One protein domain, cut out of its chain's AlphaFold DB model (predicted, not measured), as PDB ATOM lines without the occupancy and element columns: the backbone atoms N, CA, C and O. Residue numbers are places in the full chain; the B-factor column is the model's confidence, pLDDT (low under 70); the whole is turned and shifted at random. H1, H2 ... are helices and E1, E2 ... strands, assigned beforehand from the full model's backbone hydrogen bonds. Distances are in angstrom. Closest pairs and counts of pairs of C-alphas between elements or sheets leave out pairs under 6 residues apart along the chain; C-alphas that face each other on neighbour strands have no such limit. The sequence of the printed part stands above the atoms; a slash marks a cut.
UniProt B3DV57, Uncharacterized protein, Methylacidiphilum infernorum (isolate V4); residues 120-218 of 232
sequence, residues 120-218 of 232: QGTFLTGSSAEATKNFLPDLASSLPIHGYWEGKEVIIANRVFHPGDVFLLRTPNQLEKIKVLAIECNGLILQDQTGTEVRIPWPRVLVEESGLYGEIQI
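AT A GLANCE: This is residues 120 to 218 of the 232 residues of an uncharacterized protein of Methylacidiphilum infernorum (isolate V4) (UniProt B3DV57). Two sheets stand partly face to face with their strands crossed: a large, strongly twisted and curled sheet of E1, E5, E6, E7 and E8, and a small sheet of E2, E3 and E4. The one-turn helix H1 packs on the large sheet, and the hairpin E9 and E10 forms an arm whose residues 207 to 212 stick out. The printed part has 99 residues, with one named helix and ten named strands in the order E1, H1, then E2 to E10; by class it is mostly strand, strands holding 48 of the 53 residues in named elements; the large sheet, order E1 E5 E6 E7 E8, is mixed, and the small one, order E2 E3 E4, is antiparallel. It is compact, with a radius of gyration of the C-alphas of 12.7 A and spans of 34 by 33 by 25 A.

IN THESE COORDINATES: Find C-alpha 123 at (381.470, 292.713, 203.981), where E1, residues 123 to 125, begins. Next come H1, residues 136 to 140, and E2, residues 145 to 149, 11.7 A long. Read on through E3, residues 153 to 156, E4, residues 159 to 161, and E5, residues 166 to 170, 13.2 A. At C-alpha 175, (376.167, 298.149, 199.030), the longest strand, E6, sets out and runs 25.9 A to residue 184, bending by 53 degrees at residue 181. E7, residues 187 to 191, measures 13.2 A and E8, residues 197 to 201, 13.0 A. E9, residues 205 to 208, and E10, residues 211 to 214, follow; E10 ends at C-alpha 214, (385.606, 302.906, 223.889).

HOW THE PARTS SIT: Start at the large sheet, where E5 to E8 form a meander, each strand the antiparallel neighbour of the one before. Look for N 167 and O 178 of E5 and E6 at 2.8 A, N 181 and O 189 of E6 and E7 at 2.9 A, and N 188 and O 200 of E7 and E8 at 2.8 A. E1 is parallel to E5, with N 124 and O 168 at 2.8 A. H1 is on this sheet at a height of 6.6 A, over none of its strands; its O i to N i+4 pair is within hydrogen-bond range, and its closest C-alphas to E8 are Pro 137 and Val 198, 5.9 A. E2, E3 and E4 form a second meander, with N 146 and O 155 at 2.9 A and N 154 and O 161 at 2.8 A. The two sheets make a sandwich, two sheets face to face, their strands at 57 degrees; Glu 153 of E3 and Ile 183 of E6 have the closest C-alphas of those strands, 7.1 A. In the hairpin E9 and E10, find N 206 and O 213 at 2.9 A.

THE WHOLE: The C-alphas of Gly 195 and Ser 210 are the two farthest apart, 35.4 A. The printed part has no cut and no long link. Mean pLDDT of the printed part is 77.0; residues 120 to 134, 172 to 173 and 205 to 215 are under 70.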
ATOM      1  N   GLN A 120     383.566 285.726 199.966       43.88
ATOM      2  CA  GLN A 120     384.820 286.032 200.659       43.88
ATOM      3  C   GLN A 120     385.229 287.520 200.644       43.88
ATOM      4  O   GLN A 120     386.244 287.866 201.245       43.88
ATOM      5  N   GLY A 121     384.467 288.415 200.002       47.78
ATOM      6  CA  GLY A 121     384.663 289.863 200.128       47.78
ATOM      7  C   GLY A 121     384.546 290.341 201.583       47.78
ATOM      8  O   GLY A 121     383.870 289.732 202.415       47.78
ATOM      9  N   THR A 122     385.230 291.428 201.937       57.47
ATOM     10  CA  THR A 122     385.166 291.993 203.292       57.47
ATOM     11  C   THR A 122     383.875 292.792 203.453       57.47
ATOM     12  O   THR A 122     383.852 293.999 203.237       57.47
ATOM     13  N   PHE A 123     382.779 292.101 203.766       56.88
ATOM     14  CA  PHE A 123     381.470 292.713 203.981       56.88
ATOM     15  C   PHE A 123     381.298 293.119 205.443       56.88
ATOM     16  O   PHE A 123     381.418 292.290 206.346       56.88
ATOM     17  N   LEU A 124     380.986 294.391 205.666       67.50
ATOM     18  CA  LEU A 124     380.604 294.948 206.956       67.50
ATOM     19  C   LEU A 124     379.117 295.289 206.915       67.50
ATOM     20  O   LEU A 124     378.621 295.807 205.917       67.50
ATOM     21  N   THR A 125     378.387 294.993 207.984       60.53
ATOM     22  CA  THR A 125     376.977 295.379 208.104       60.53
ATOM     23  C   THR A 125     376.909 296.742 208.781       60.53
ATOM     24  O   THR A 125     377.461 296.912 209.867       60.53
ATOM     25  N   GLY A 126     376.268 297.722 208.146       54.91
ATOM     26  CA  GLY A 126     375.978 298.995 208.800       54.91
ATOM     27  C   GLY A 126     374.931 298.782 209.891       54.91
ATOM     28  O   GLY A 126     373.854 298.255 209.614       54.91
ATOM     29  N   SER A 127     375.234 299.180 211.127       51.50
ATOM     30  CA  SER A 127     374.258 299.179 212.219       51.50
ATOM     31  C   SER A 127     373.448 300.471 212.152       51.50
ATOM     32  O   SER A 127     373.751 301.453 212.822       51.50
ATOM     33  N   SER A 128     372.440 300.516 211.284       47.25
ATOM     34  CA  SER A 128     371.445 301.586 211.333       47.25
ATOM     35  C   SER A 128     370.059 300.967 211.371       47.25
ATOM     36  O   SER A 128     369.538 300.516 210.354       47.25
ATOM     37  N   ALA A 129     369.465 300.956 212.566       47.72
ATOM     38  CA  ALA A 129     368.037 300.708 212.749       47.72
ATOM     39  C   ALA A 129     367.179 301.821 212.108       47.72
ATOM     40  O   ALA A 129     365.981 301.644 211.898       47.72
ATOM     41  N   GLU A 130     367.795 302.955 211.756       48.38
ATOM     42  CA  GLU A 130     367.163 304.049 211.028       48.38
ATOM     43  C   GLU A 130     367.400 303.893 209.525       48.38
ATOM     44  O   GLU A 130     368.527 303.978 209.029       48.38
ATOM     45  N   ALA A 131     366.305 303.669 208.798       50.34
ATOM     46  CA  ALA A 131     366.242 303.384 207.364       50.34
ATOM     47  C   ALA A 131     366.684 304.540 206.435       50.34
ATOM     48  O   ALA A 131     366.516 304.447 205.220       50.34
ATOM     49  N   THR A 132     367.230 305.630 206.978       56.38
ATOM     50  CA  THR A 132     367.497 306.881 206.248       56.38
ATOM     51  C   THR A 132     368.970 307.163 205.977       56.38
ATOM     52  O   THR A 132     369.273 308.075 205.211       56.38
ATOM     53  N   LYS A 133     369.897 306.406 206.572       60.78
ATOM     54  CA  LYS A 133     371.336 306.628 206.383       60.78
ATOM     55  C   LYS A 133     371.823 305.860 205.161       60.78
ATOM     56  O   LYS A 133     372.066 304.658 205.240       60.78
ATOM     57  N   ASN A 134     371.924 306.553 204.032       65.19
ATOM     58  CA  ASN A 134     372.315 305.931 202.769       65.19
ATOM     59  C   ASN A 134     373.792 306.133 202.441       65.19
ATOM     60  O   ASN A 134     374.336 305.296 201.739       65.19
ATOM     61  N   PHE A 135     374.435 307.185 202.953       70.56
ATOM     62  CA  PHE A 135     375.785 307.566 202.542       70.56
ATOM     63  C   PHE A 135     376.826 307.317 203.636       70.56
ATOM     64  O   PHE A 135     376.526 307.407 204.831       70.56
ATOM     65  N   LEU A 136     378.079 307.093 203.224       76.12
ATOM     66  CA  LEU A 136     379.223 306.913 204.124       76.12
ATOM     67  C   LEU A 136     379.284 307.925 205.290       76.12
ATOM     68  O   LEU A 136     379.493 307.462 206.412       76.12
ATOM     69  N   PRO A 137     379.084 309.253 205.114       77.50
ATOM     70  CA  PRO A 137     379.122 310.209 206.226       77.50
ATOM     71  C   PRO A 137     378.120 309.886 207.340       77.50
ATOM     72  O   PRO A 137     378.453 309.968 208.523       77.50
ATOM     73  N   ASP A 138     376.915 309.455 206.970       73.06
ATOM     74  CA  ASP A 138     375.855 309.135 207.924       73.06
ATOM     75  C   ASP A 138     376.177 307.843 208.690       73.06
ATOM     76  O   ASP A 138     375.940 307.726 209.902       73.06
ATOM     77  N   LEU A 139     376.762 306.875 207.980       74.19
ATOM     78  CA  LEU A 139     377.114 305.547 208.483       74.19
ATOM     79  C   LEU A 139     378.410 305.538 209.293       74.19
ATOM     80  O   LEU A 139     378.598 304.657 210.132       74.19
ATOM     81  N   ALA A 140     379.285 306.518 209.089       79.19
ATOM     82  CA  ALA A 140     380.599 306.607 209.715       79.19
ATOM     83  C   ALA A 140     380.524 306.538 211.249       79.19
ATOM     84  O   ALA A 140     381.318 305.860 211.901       79.19
ATOM     85  N   SER A 141     379.506 307.185 211.822       74.94
ATOM     86  CA  SER A 141     379.206 307.157 213.260       74.94
ATOM     87  C   SER A 141     378.845 305.762 213.786       74.94
ATOM     88  O   SER A 141     379.140 305.447 214.933       74.94
ATOM     89  N   SER A 142     378.250 304.920 212.942       73.44
ATOM     90  CA  SER A 142     377.730 303.592 213.292       73.44
ATOM     91  C   SER A 142     378.716 302.449 213.066       73.44
ATOM     92  O   SER A 142     378.412 301.302 213.386       73.44
ATOM     93  N   LEU A 143     379.889 302.734 212.487       80.75
ATOM     94  CA  LEU A 143     380.883 301.699 212.220       80.75
ATOM     95  C   LEU A 143     381.403 301.108 213.541       80.75
ATOM     96  O   LEU A 143     381.934 301.870 214.361       80.75
ATOM     97  N   PRO A 144     381.303 299.780 213.741       77.94
ATOM     98  CA  PRO A 144     381.775 299.117 214.951       77.94
ATOM     99  C   PRO A 144     383.298 298.994 214.895       77.94
ATOM    100  O   PRO A 144     383.843 298.019 214.376       77.94
ATOM    101  N   ILE A 145     383.994 300.022 215.372       84.31
ATOM    102  CA  ILE A 145     385.455 300.032 215.458       84.31
ATOM    103  C   ILE A 145     385.828 299.580 216.867       84.31
ATOM    104  O   ILE A 145     385.366 300.150 217.852       84.31
ATOM    105  N   HIS A 146     386.651 298.541 216.958       82.50
ATOM    106  CA  HIS A 146     387.078 297.962 218.235       82.50
ATOM    107  C   HIS A 146     388.460 298.453 218.668       82.50
ATOM    108  O   HIS A 146     388.776 298.521 219.855       82.50
ATOM    109  N   GLY A 147     389.294 298.841 217.709       83.69
ATOM    110  CA  GLY A 147     390.604 299.390 218.005       83.69
ATOM    111  C   GLY A 147     391.356 299.817 216.764       83.69
ATOM    112  O   GLY A 147     390.940 299.535 215.641       83.69
ATOM    113  N   TYR A 148     392.465 300.514 216.972       89.31
ATOM    114  CA  TYR A 148     393.316 300.990 215.890       89.31
ATOM    115  C   TYR A 148     394.773 301.107 216.329       89.31
ATOM    116  O   TYR A 148     395.082 301.357 217.491       89.31
ATOM    117  N   TRP A 149     395.673 300.976 215.365       88.88
ATOM    118  CA  TRP A 149     397.072 301.345 215.451       88.88
ATOM    119  C   TRP A 149     397.345 302.365 214.346       88.88
ATOM    120  O   TRP A 149     397.298 302.055 213.152       88.88
ATOM    121  N   GLU A 150     397.650 303.591 214.773       90.31
ATOM    122  CA  GLU A 150     398.043 304.702 213.909       90.31
ATOM    123  C   GLU A 150     399.036 304.283 212.813       90.31
ATOM    124  O   GLU A 150     400.047 303.621 213.063       90.31
ATOM    125  N   GLY A 151     398.720 304.683 211.583       88.12
ATOM    126  CA  GLY A 151     399.516 304.452 210.387       88.12
ATOM    127  C   GLY A 151     399.550 303.004 209.902       88.12
ATOM    128  O   GLY A 151     400.183 302.744 208.880       88.12
ATOM    129  N   LYS A 152     398.904 302.061 210.603       90.44
ATOM    130  CA  LYS A 152     399.072 300.636 210.322       90.44
ATOM    131  C   LYS A 152     397.769 299.881 210.130       90.44
ATOM    132  O   LYS A 152     397.572 299.319 209.059       90.44
ATOM    133  N   GLU A 153     396.917 299.821 211.147       91.00
ATOM    134  CA  GLU A 153     395.761 298.923 211.127       91.00
ATOM    135  C   GLU A 153     394.576 299.454 211.936       91.00
ATOM    136  O   GLU A 153     394.742 300.160 212.924       91.00
ATOM    137  N   VAL A 154     393.363 299.124 211.510       90.06
ATOM    138  CA  VAL A 154     392.115 299.419 212.217       90.06
ATOM    139  C   VAL A 154     391.256 298.165 212.255       90.06
ATOM    140  O   VAL A 154     391.190 297.417 211.282       90.06
ATOM    141  N   ILE A 155     390.607 297.920 213.390       87.19
ATOM    142  CA  ILE A 155     389.746 296.762 213.605       87.19
ATOM    143  C   ILE A 155     388.293 297.207 213.496       87.19
ATOM    144  O   ILE A 155     387.792 297.883 214.393       87.19
ATOM    145  N   ILE A 156     387.611 296.801 212.425       85.25
ATOM    146  CA  ILE A 156     386.198 297.109 212.176       85.25
ATOM    147  C   ILE A 156     385.412 295.796 212.089       85.25
ATOM    148  O   ILE A 156     385.770 294.913 211.312       85.25
ATOM    149  N   ALA A 157     384.363 295.647 212.903       78.38
ATOM    150  CA  ALA A 157     383.544 294.432 213.022       78.38
ATOM    151  C   ALA A 157     384.381 293.136 213.126       78.38
ATOM    152  O   ALA A 157     384.147 292.158 212.413       78.38
ATOM    153  N   ASN A 158     385.394 293.148 213.998       77.75
ATOM    154  CA  ASN A 158     386.346 292.051 214.230       77.75
ATOM    155  C   ASN A 158     387.263 291.698 213.047       77.75
ATOM    156  O   ASN A 158     387.858 290.620 213.030       77.75
ATOM    157  N   ARG A 159     387.408 292.587 212.060       82.00
ATOM    158  CA  ARG A 159     388.353 292.423 210.948       82.00
ATOM    159  C   ARG A 159     389.390 293.530 210.937       82.00
ATOM    160  O   ARG A 159     389.072 294.671 211.247       82.00
ATOM    161  N   VAL A 160     390.612 293.175 210.560       87.69
ATOM    162  CA  VAL A 160     391.751 294.093 210.473       87.69
ATOM    163  C   VAL A 160     391.827 294.676 209.064       87.69
ATOM    164  O   VAL A 160     391.797 293.926 208.089       87.69
ATOM    165  N   PHE A 161     391.952 295.995 208.974       88.88
ATOM    166  CA  PHE A 161     392.128 296.745 207.733       88.88
ATOM    167  C   PHE A 161     393.361 297.636 207.812       88.88
ATOM    168  O   PHE A 161     393.623 298.228 208.855       88.88
ATOM    169  N   HIS A 162     394.064 297.783 206.699       92.56
ATOM    170  CA  HIS A 162     395.246 298.624 206.538       92.56
ATOM    171  C   HIS A 162     394.953 299.802 205.595       92.56
ATOM    172  O   HIS A 162     394.000 299.753 204.813       92.56
ATOM    173  N   PRO A 163     395.769 300.871 205.612       92.56
ATOM    174  CA  PRO A 163     395.694 301.918 204.600       92.56
ATOM    175  C   PRO A 163     395.803 301.344 203.180       92.56
ATOM    176  O   PRO A 163     396.720 300.591 202.865       92.56
ATOM    177  N   GLY A 164     394.864 301.718 202.317       88.88
ATOM    178  CA  GLY A 164     394.718 301.206 200.957       88.88
ATOM    179  C   GLY A 164     393.703 300.071 200.817       88.88
ATOM    180  O   GLY A 164     393.209 299.871 199.703       88.88
ATOM    181  N   ASP A 165     393.350 299.389 201.911       88.56
ATOM    182  CA  ASP A 165     392.374 298.302 201.883       88.56
ATOM    183  C   ASP A 165     390.982 298.818 201.523       88.56
ATOM    184  O   ASP A 165     390.611 299.965 201.786       88.56
ATOM    185  N   VAL A 166     390.192 297.936 200.915       88.56
ATOM    186  CA  VAL A 166     388.823 298.224 200.500       88.56
ATOM    187  C   VAL A 166     387.892 297.195 201.127       88.56
ATOM    188  O   VAL A 166     388.157 295.994 201.087       88.56
ATOM    189  N   PHE A 167     386.779 297.668 201.669       85.25
ATOM    190  CA  PHE A 167     385.692 296.847 202.175       85.25
ATOM    191  C   PHE A 167     384.351 297.289 201.605       85.25
ATOM    192  O   PHE A 167     384.219 298.356 201.006       85.25
ATOM    193  N   LEU A 168     383.353 296.429 201.764       84.44
ATOM    194  CA  LEU A 168     381.995 296.678 201.309       84.44
ATOM    195  C   LEU A 168     381.108 296.888 202.528       84.44
ATOM    196  O   LEU A 168     381.005 296.009 203.380       84.44
ATOM    197  N   LEU A 169     380.472 298.049 202.613       81.81
ATOM    198  CA  LEU A 169     379.525 298.375 203.664       81.81
ATOM    199  C   LEU A 169     378.108 298.111 203.156       81.81
ATOM    200  O   LEU A 169     377.633 298.751 202.219       81.81
ATOM    201  N   ARG A 170     377.430 297.139 203.763       75.50
ATOM    202  CA  ARG A 170     376.045 296.794 203.446       75.50
ATOM    203  C   ARG A 170     375.100 297.655 204.272       75.50
ATOM    204  O   ARG A 170     375.050 297.518 205.495       75.50
ATOM    205  N   THR A 171     374.329 298.490 203.589       70.06
ATOM    206  CA  THR A 171     373.169 299.203 204.137       70.06
ATOM    207  C   THR A 171     371.881 298.471 203.743       70.06
ATOM    208  O   THR A 171     371.920 297.602 202.863       70.06
ATOM    209  N   PRO A 172     370.726 298.791 204.354       66.25
ATOM    210  CA  PRO A 172     369.443 298.213 203.946       66.25
ATOM    211  C   PRO A 172     369.101 298.452 202.467       66.25
ATOM    212  O   PRO A 172     368.453 297.609 201.852       66.25
ATOM    213  N   ASN A 173     369.562 299.571 201.899       67.56
ATOM    214  CA  ASN A 173     369.170 300.025 200.563       67.56
ATOM    215  C   ASN A 173     370.249 299.773 199.497       67.56
ATOM    216  O   ASN A 173     369.922 299.602 198.326       67.56
ATOM    217  N   GLN A 174     371.530 299.752 199.881       72.50
ATOM    218  CA  GLN A 174     372.652 299.648 198.947       72.50
ATOM    219  C   GLN A 174     373.924 299.043 199.555       72.50
ATOM    220  O   GLN A 174     374.112 299.004 200.774       72.50
ATOM    221  N   LEU A 175     374.823 298.594 198.682       75.88
ATOM    222  CA  LEU A 175     376.167 298.149 199.030       75.88
ATOM    223  C   LEU A 175     377.176 299.222 198.602       75.88
ATOM    224  O   LEU A 175     377.274 299.525 197.415       75.88
ATOM    225  N   GLU A 176     377.922 299.785 199.548       79.06
ATOM    226  CA  GLU A 176     378.917 300.826 199.272       79.06
ATOM    227  C   GLU A 176     380.340 300.268 199.322       79.06
ATOM    228  O   GLU A 176     380.723 299.592 200.279       79.06
ATOM    229  N   LYS A 177     381.153 300.576 198.307       85.75
ATOM    230  CA  LYS A 177     382.588 300.273 198.317       85.75
ATOM    231  C   LYS A 177     383.352 301.386 199.022       85.75
ATOM    232  O   LYS A 177     383.384 302.513 198.534       85.75
ATOM    233  N   ILE A 178     383.996 301.045 200.133       88.25
ATOM    234  CA  ILE A 178     384.720 301.977 200.993       88.25
ATOM    235  C   ILE A 178     386.199 301.613 201.015       88.25
ATOM    236  O   ILE A 178     386.562 300.453 201.195       88.25
ATOM    237  N   LYS A 179     387.062 302.607 200.847       91.12
ATOM    238  CA  LYS A 179     388.513 302.487 200.941       91.12
ATOM    239  C   LYS A 179     389.008 303.123 202.232       91.12
ATOM    240  O   LYS A 179     388.612 304.237 202.567       91.12
ATOM    241  N   VAL A 180     389.920 302.453 202.923       93.12
ATOM    242  CA  VAL A 180     390.691 303.044 204.017       93.12
ATOM    243  C   VAL A 180     391.795 303.893 203.403       93.12
ATOM    244  O   VAL A 180     392.691 303.364 202.750       93.12
ATOM    245  N   LEU A 181     391.737 305.213 203.564       94.69
ATOM    246  CA  LEU A 181     392.781 306.104 203.050       94.69
ATOM    247  C   LEU A 181     393.952 306.204 204.019       94.69
ATOM    248  O   LEU A 181     395.096 305.991 203.626       94.69
ATOM    249  N   ALA A 182     393.662 306.516 205.278       94.50
ATOM    250  CA  ALA A 182     394.677 306.730 206.297       94.50
ATOM    251  C   ALA A 182     394.121 306.456 207.694       94.50
ATOM    252  O   ALA A 182     392.924 306.591 207.948       94.50
ATOM    253  N   ILE A 183     395.022 306.094 208.602       93.31
ATOM    254  CA  ILE A 183     394.739 305.886 210.021       93.31
ATOM    255  C   ILE A 183     395.635 306.872 210.763       93.31
ATOM    256  O   ILE A 183     396.821 306.610 210.945       93.31
ATOM    257  N   GLU A 184     395.101 308.036 211.112       92.50
ATOM    258  CA  GLU A 184     395.856 309.130 211.726       92.50
ATOM    259  C   GLU A 184     395.701 309.129 213.251       92.50
ATOM    260  O   GLU A 184     394.808 308.486 213.810       92.50
ATOM    261  N   CYS A 185     396.547 309.907 213.930       85.56
ATOM    262  CA  CYS A 185     396.484 310.110 215.378       85.56
ATOM    263  C   CYS A 185     395.144 310.684 215.865       85.56
ATOM    264  O   CYS A 185     394.762 310.465 217.011       85.56
ATOM    265  N   ASN A 186     394.425 311.411 215.009       86.69
ATOM    266  CA  ASN A 186     393.191 312.118 215.349       86.69
ATOM    267  C   ASN A 186     391.938 311.548 214.662       86.69
ATOM    268  O   ASN A 186     390.837 312.030 214.934       86.69
ATOM    269  N   GLY A 187     392.077 310.554 213.782       90.69
ATOM    270  CA  GLY A 187     390.928 309.895 213.173       90.69
ATOM    271  C   GLY A 187     391.260 308.875 212.084       90.69
ATOM    272  O   GLY A 187     392.380 308.794 211.584       90.69
ATOM    273  N   LEU A 188     390.240 308.119 211.687       92.94
ATOM    274  CA  LEU A 188     390.234 307.265 210.503       92.94
ATOM    275  C   LEU A 188     389.712 308.058 209.304       92.94
ATOM    276  O   LEU A 188     388.668 308.702 209.397       92.94
ATOM    277  N   ILE A 189     390.409 307.979 208.174       94.25
ATOM    278  CA  ILE A 189     389.974 308.579 206.912       94.25
ATOM    279  C   ILE A 189     389.514 307.463 205.981       94.25
ATOM    280  O   ILE A 189     390.285 306.566 205.628       94.25
ATOM    281  N   LEU A 190     388.251 307.536 205.578       94.00
ATOM    282  CA  LEU A 190     387.614 306.627 204.637       94.00
ATOM    283  C   LEU A 190     387.244 307.380 203.363       94.00
ATOM    284  O   LEU A 190     386.964 308.573 203.408       94.00
ATOM    285  N   GLN A 191     387.208 306.679 202.237       92.38
ATOM    286  CA  GLN A 191     386.742 307.214 200.965       92.38
ATOM    287  C   GLN A 191     385.704 306.281 200.362       92.38
ATOM    288  O   GLN A 191     385.913 305.069 200.316       92.38
ATOM    289  N   ASP A 192     384.589 306.834 199.906       88.56
ATOM    290  CA  ASP A 192     383.562 306.068 199.210       88.56
ATOM    291  C   ASP A 192     383.916 305.837 197.723       88.56
ATOM    292  O   ASP A 192     384.951 306.257 197.201       88.56
ATOM    293  N   GLN A 193     383.015 305.180 197.000       84.56
ATOM    294  CA  GLN A 193     383.142 304.946 195.560       84.56
ATOM    295  C   GLN A 193     382.994 306.203 194.689       84.56
ATOM    296  O   GLN A 193     383.371 306.170 193.519       84.56
ATOM    297  N   THR A 194     382.430 307.287 195.231       86.44
ATOM    298  CA  THR A 194     382.270 308.572 194.534       86.44
ATOM    299  C   THR A 194     383.503 309.468 194.682       86.44
ATOM    300  O   THR A 194     383.635 310.457 193.963       86.44
ATOM    301  N   GLY A 195     384.436 309.091 195.563       86.69
ATOM    302  CA  GLY A 195     385.620 309.870 195.916       86.69
ATOM    303  C   GLY A 195     385.407 310.787 197.123       86.69
ATOM    304  O   GLY A 195     386.329 311.514 197.487       86.69
ATOM    305  N   THR A 196     384.236 310.743 197.759       89.12
ATOM    306  CA  THR A 196     383.920 311.489 198.976       89.12
ATOM    307  C   THR A 196     384.722 310.941 200.146       89.12
ATOM    308  O   THR A 196     384.640 309.758 200.485       89.12
ATOM    309  N   GLU A 197     385.485 311.823 200.783       93.19
ATOM    310  CA  GLU A 197     386.285 311.506 201.959       93.19
ATOM    311  C   GLU A 197     385.508 311.798 203.241       93.19
ATOM    312  O   GLU A 197     384.887 312.850 203.401       93.19
ATOM    313  N   VAL A 198     385.565 310.860 204.179       91.38
ATOM    314  CA  VAL A 198     384.912 310.947 205.478       91.38
ATOM    315  C   VAL A 198     385.942 310.710 206.563       91.38
ATOM    316  O   VAL A 198     386.645 309.699 206.573       91.38
ATOM    317  N   ARG A 199     386.006 311.652 207.505       92.19
ATOM    318  CA  ARG A 199     386.880 311.575 208.670       92.19
ATOM    319  C   ARG A 199     386.083 311.174 209.902       92.19
ATOM    320  O   ARG A 199     385.139 311.860 210.284       92.19
ATOM    321  N   ILE A 200     386.509 310.098 210.545       90.00
ATOM    322  CA  ILE A 200     385.947 309.594 211.795       90.00
ATOM    323  C   ILE A 200     386.922 309.951 212.917       90.00
ATOM    324  O   ILE A 200     388.033 309.423 212.915       90.00
ATOM    325  N   PRO A 201     386.567 310.856 213.843       88.25
ATOM    326  CA  PRO A 201     387.483 311.302 214.887       88.25
ATOM    327  C   PRO A 201     387.676 310.249 215.986       88.25
ATOM    328  O   PRO A 201     386.733 309.541 216.337       88.25
ATOM    329  N   TRP A 202     388.875 310.217 216.573       84.19
ATOM    330  CA  TRP A 202     389.172 309.499 217.821       84.19
ATOM    331  C   TRP A 202     389.118 310.443 219.041       84.19
ATOM    332  O   TRP A 202     389.382 311.638 218.887       84.19
ATOM    333  N   PRO A 203     388.912 309.930 220.270       73.44
ATOM    334  CA  PRO A 203     388.313 308.636 220.590       73.44
ATOM    335  C   PRO A 203     386.787 308.705 220.446       73.44
ATOM    336  O   PRO A 203     386.173 309.712 220.811       73.44
ATOM    337  N   ARG A 204     386.149 307.629 219.976       72.94
ATOM    338  CA  ARG A 204     384.687 307.518 220.052       72.94
ATOM    339  C   ARG A 204     384.280 306.822 221.343       72.94
ATOM    340  O   ARG A 204     384.844 305.800 221.730       72.94
ATOM    341  N   VAL A 205     383.275 307.391 222.001       64.44
ATOM    342  CA  VAL A 205     382.547 306.739 223.089       64.44
ATOM    343  C   VAL A 205     381.248 306.226 222.490       64.44
ATOM    344  O   VAL A 205     380.385 307.021 222.115       64.44
ATOM    345  N   LEU A 206     381.128 304.909 222.358       64.69
ATOM    346  CA  LEU A 206     379.922 304.256 221.870       64.69
ATOM    347  C   LEU A 206     379.114 303.757 223.071       64.69
ATOM    348  O   LEU A 206     379.654 303.165 224.006       64.69
ATOM    349  N   VAL A 207     377.814 304.033 223.057       59.88
ATOM    350  CA  VAL A 207     376.874 303.531 224.061       59.88
ATOM    351  C   VAL A 207     376.141 302.354 223.430       59.88
ATOM    352  O   VAL A 207     375.317 302.555 222.543       59.88
ATOM    353  N   GLU A 208     376.466 301.135 223.852       58.72
ATOM    354  CA  GLU A 208     375.727 299.927 223.476       58.72
ATOM    355  C   GLU A 208     374.768 299.521 224.607       58.72
ATOM    356  O   GLU A 208     374.938 299.911 225.763       58.72
ATOM    357  N   GLU A 209     373.765 298.691 224.297       54.19
ATOM    358  CA  GLU A 209     372.829 298.134 225.293       54.19
ATOM    359  C   GLU A 209     373.541 297.327 226.403       54.19
ATOM    360  O   GLU A 209     372.993 297.124 227.485       54.19
ATOM    361  N   SER A 210     374.781 296.894 226.146       56.28
ATOM    362  CA  SER A 210     375.659 296.134 227.039       56.28
ATOM    363  C   SER A 210     376.587 297.004 227.907       56.28
ATOM    364  O   SER A 210     377.221 296.475 228.823       56.28
ATOM    365  N   GLY A 211     376.671 298.321 227.660       55.62
ATOM    366  CA  GLY A 211     377.535 299.248 228.396       55.62
ATOM    367  C   GLY A 211     378.227 300.307 227.526       55.62
ATOM    368  O   GLY A 211     377.950 300.467 226.340       55.62
ATOM    369  N   LEU A 212     379.143 301.063 228.142       57.56
ATOM    370  CA  LEU A 212     379.959 302.074 227.464       57.56
ATOM    371  C   LEU A 212     381.203 301.398 226.865       57.56
ATOM    372  O   LEU A 212     382.036 300.882 227.614       57.56
ATOM    373  N   TYR A 213     381.339 301.406 225.541       56.06
ATOM    374  CA  TYR A 213     382.510 300.875 224.847       56.06
ATOM    375  C   TYR A 213     383.332 302.017 224.244       56.06
ATOM    376  O   TYR A 213     382.802 302.911 223.582       56.06
ATOM    377  N   GLY A 214     384.639 301.997 224.497       60.78
ATOM    378  CA  GLY A 214     385.606 302.906 223.889       60.78
ATOM    379  C   GLY A 214     386.555 302.135 222.982       60.78
ATOM    380  O   GLY A 214     386.911 300.994 223.273       60.78
ATOM    381  N   GLU A 215     386.972 302.762 221.890       68.50
ATOM    382  CA  GLU A 215     387.960 302.193 220.972       68.50
ATOM    383  C   GLU A 215     389.325 302.039 221.647       68.50
ATOM    384  O   GLU A 215     389.790 302.933 222.356       68.50
ATOM    385  N   ILE A 216     389.996 300.913 221.396       73.50
ATOM    386  CA  ILE A 216     391.299 300.624 221.998       73.50
ATOM    387  C   ILE A 216     392.417 301.022 221.030       73.50
ATOM    388  O   ILE A 216     392.559 300.440 219.953       73.50
ATOM    389  N   GLN A 217     393.268 301.972 221.428       77.94
ATOM    390  CA  GLN A 217     394.517 302.229 220.715       77.94
ATOM    391  C   GLN A 217     395.525 301.106 221.008       77.94
ATOM    392  O   GLN A 217     395.947 300.901 222.148       77.94
ATOM    393  N   ILE A 218     395.925 300.383 219.966       78.94
ATOM    394  CA  ILE A 218     396.907 299.304 220.028       78.94
ATOM    395  C   ILE A 218     398.288 299.930 219.854       78.94
ATOM    396  O   ILE A 218     398.707 300.286 218.753       78.94
TER     397      ILE A 218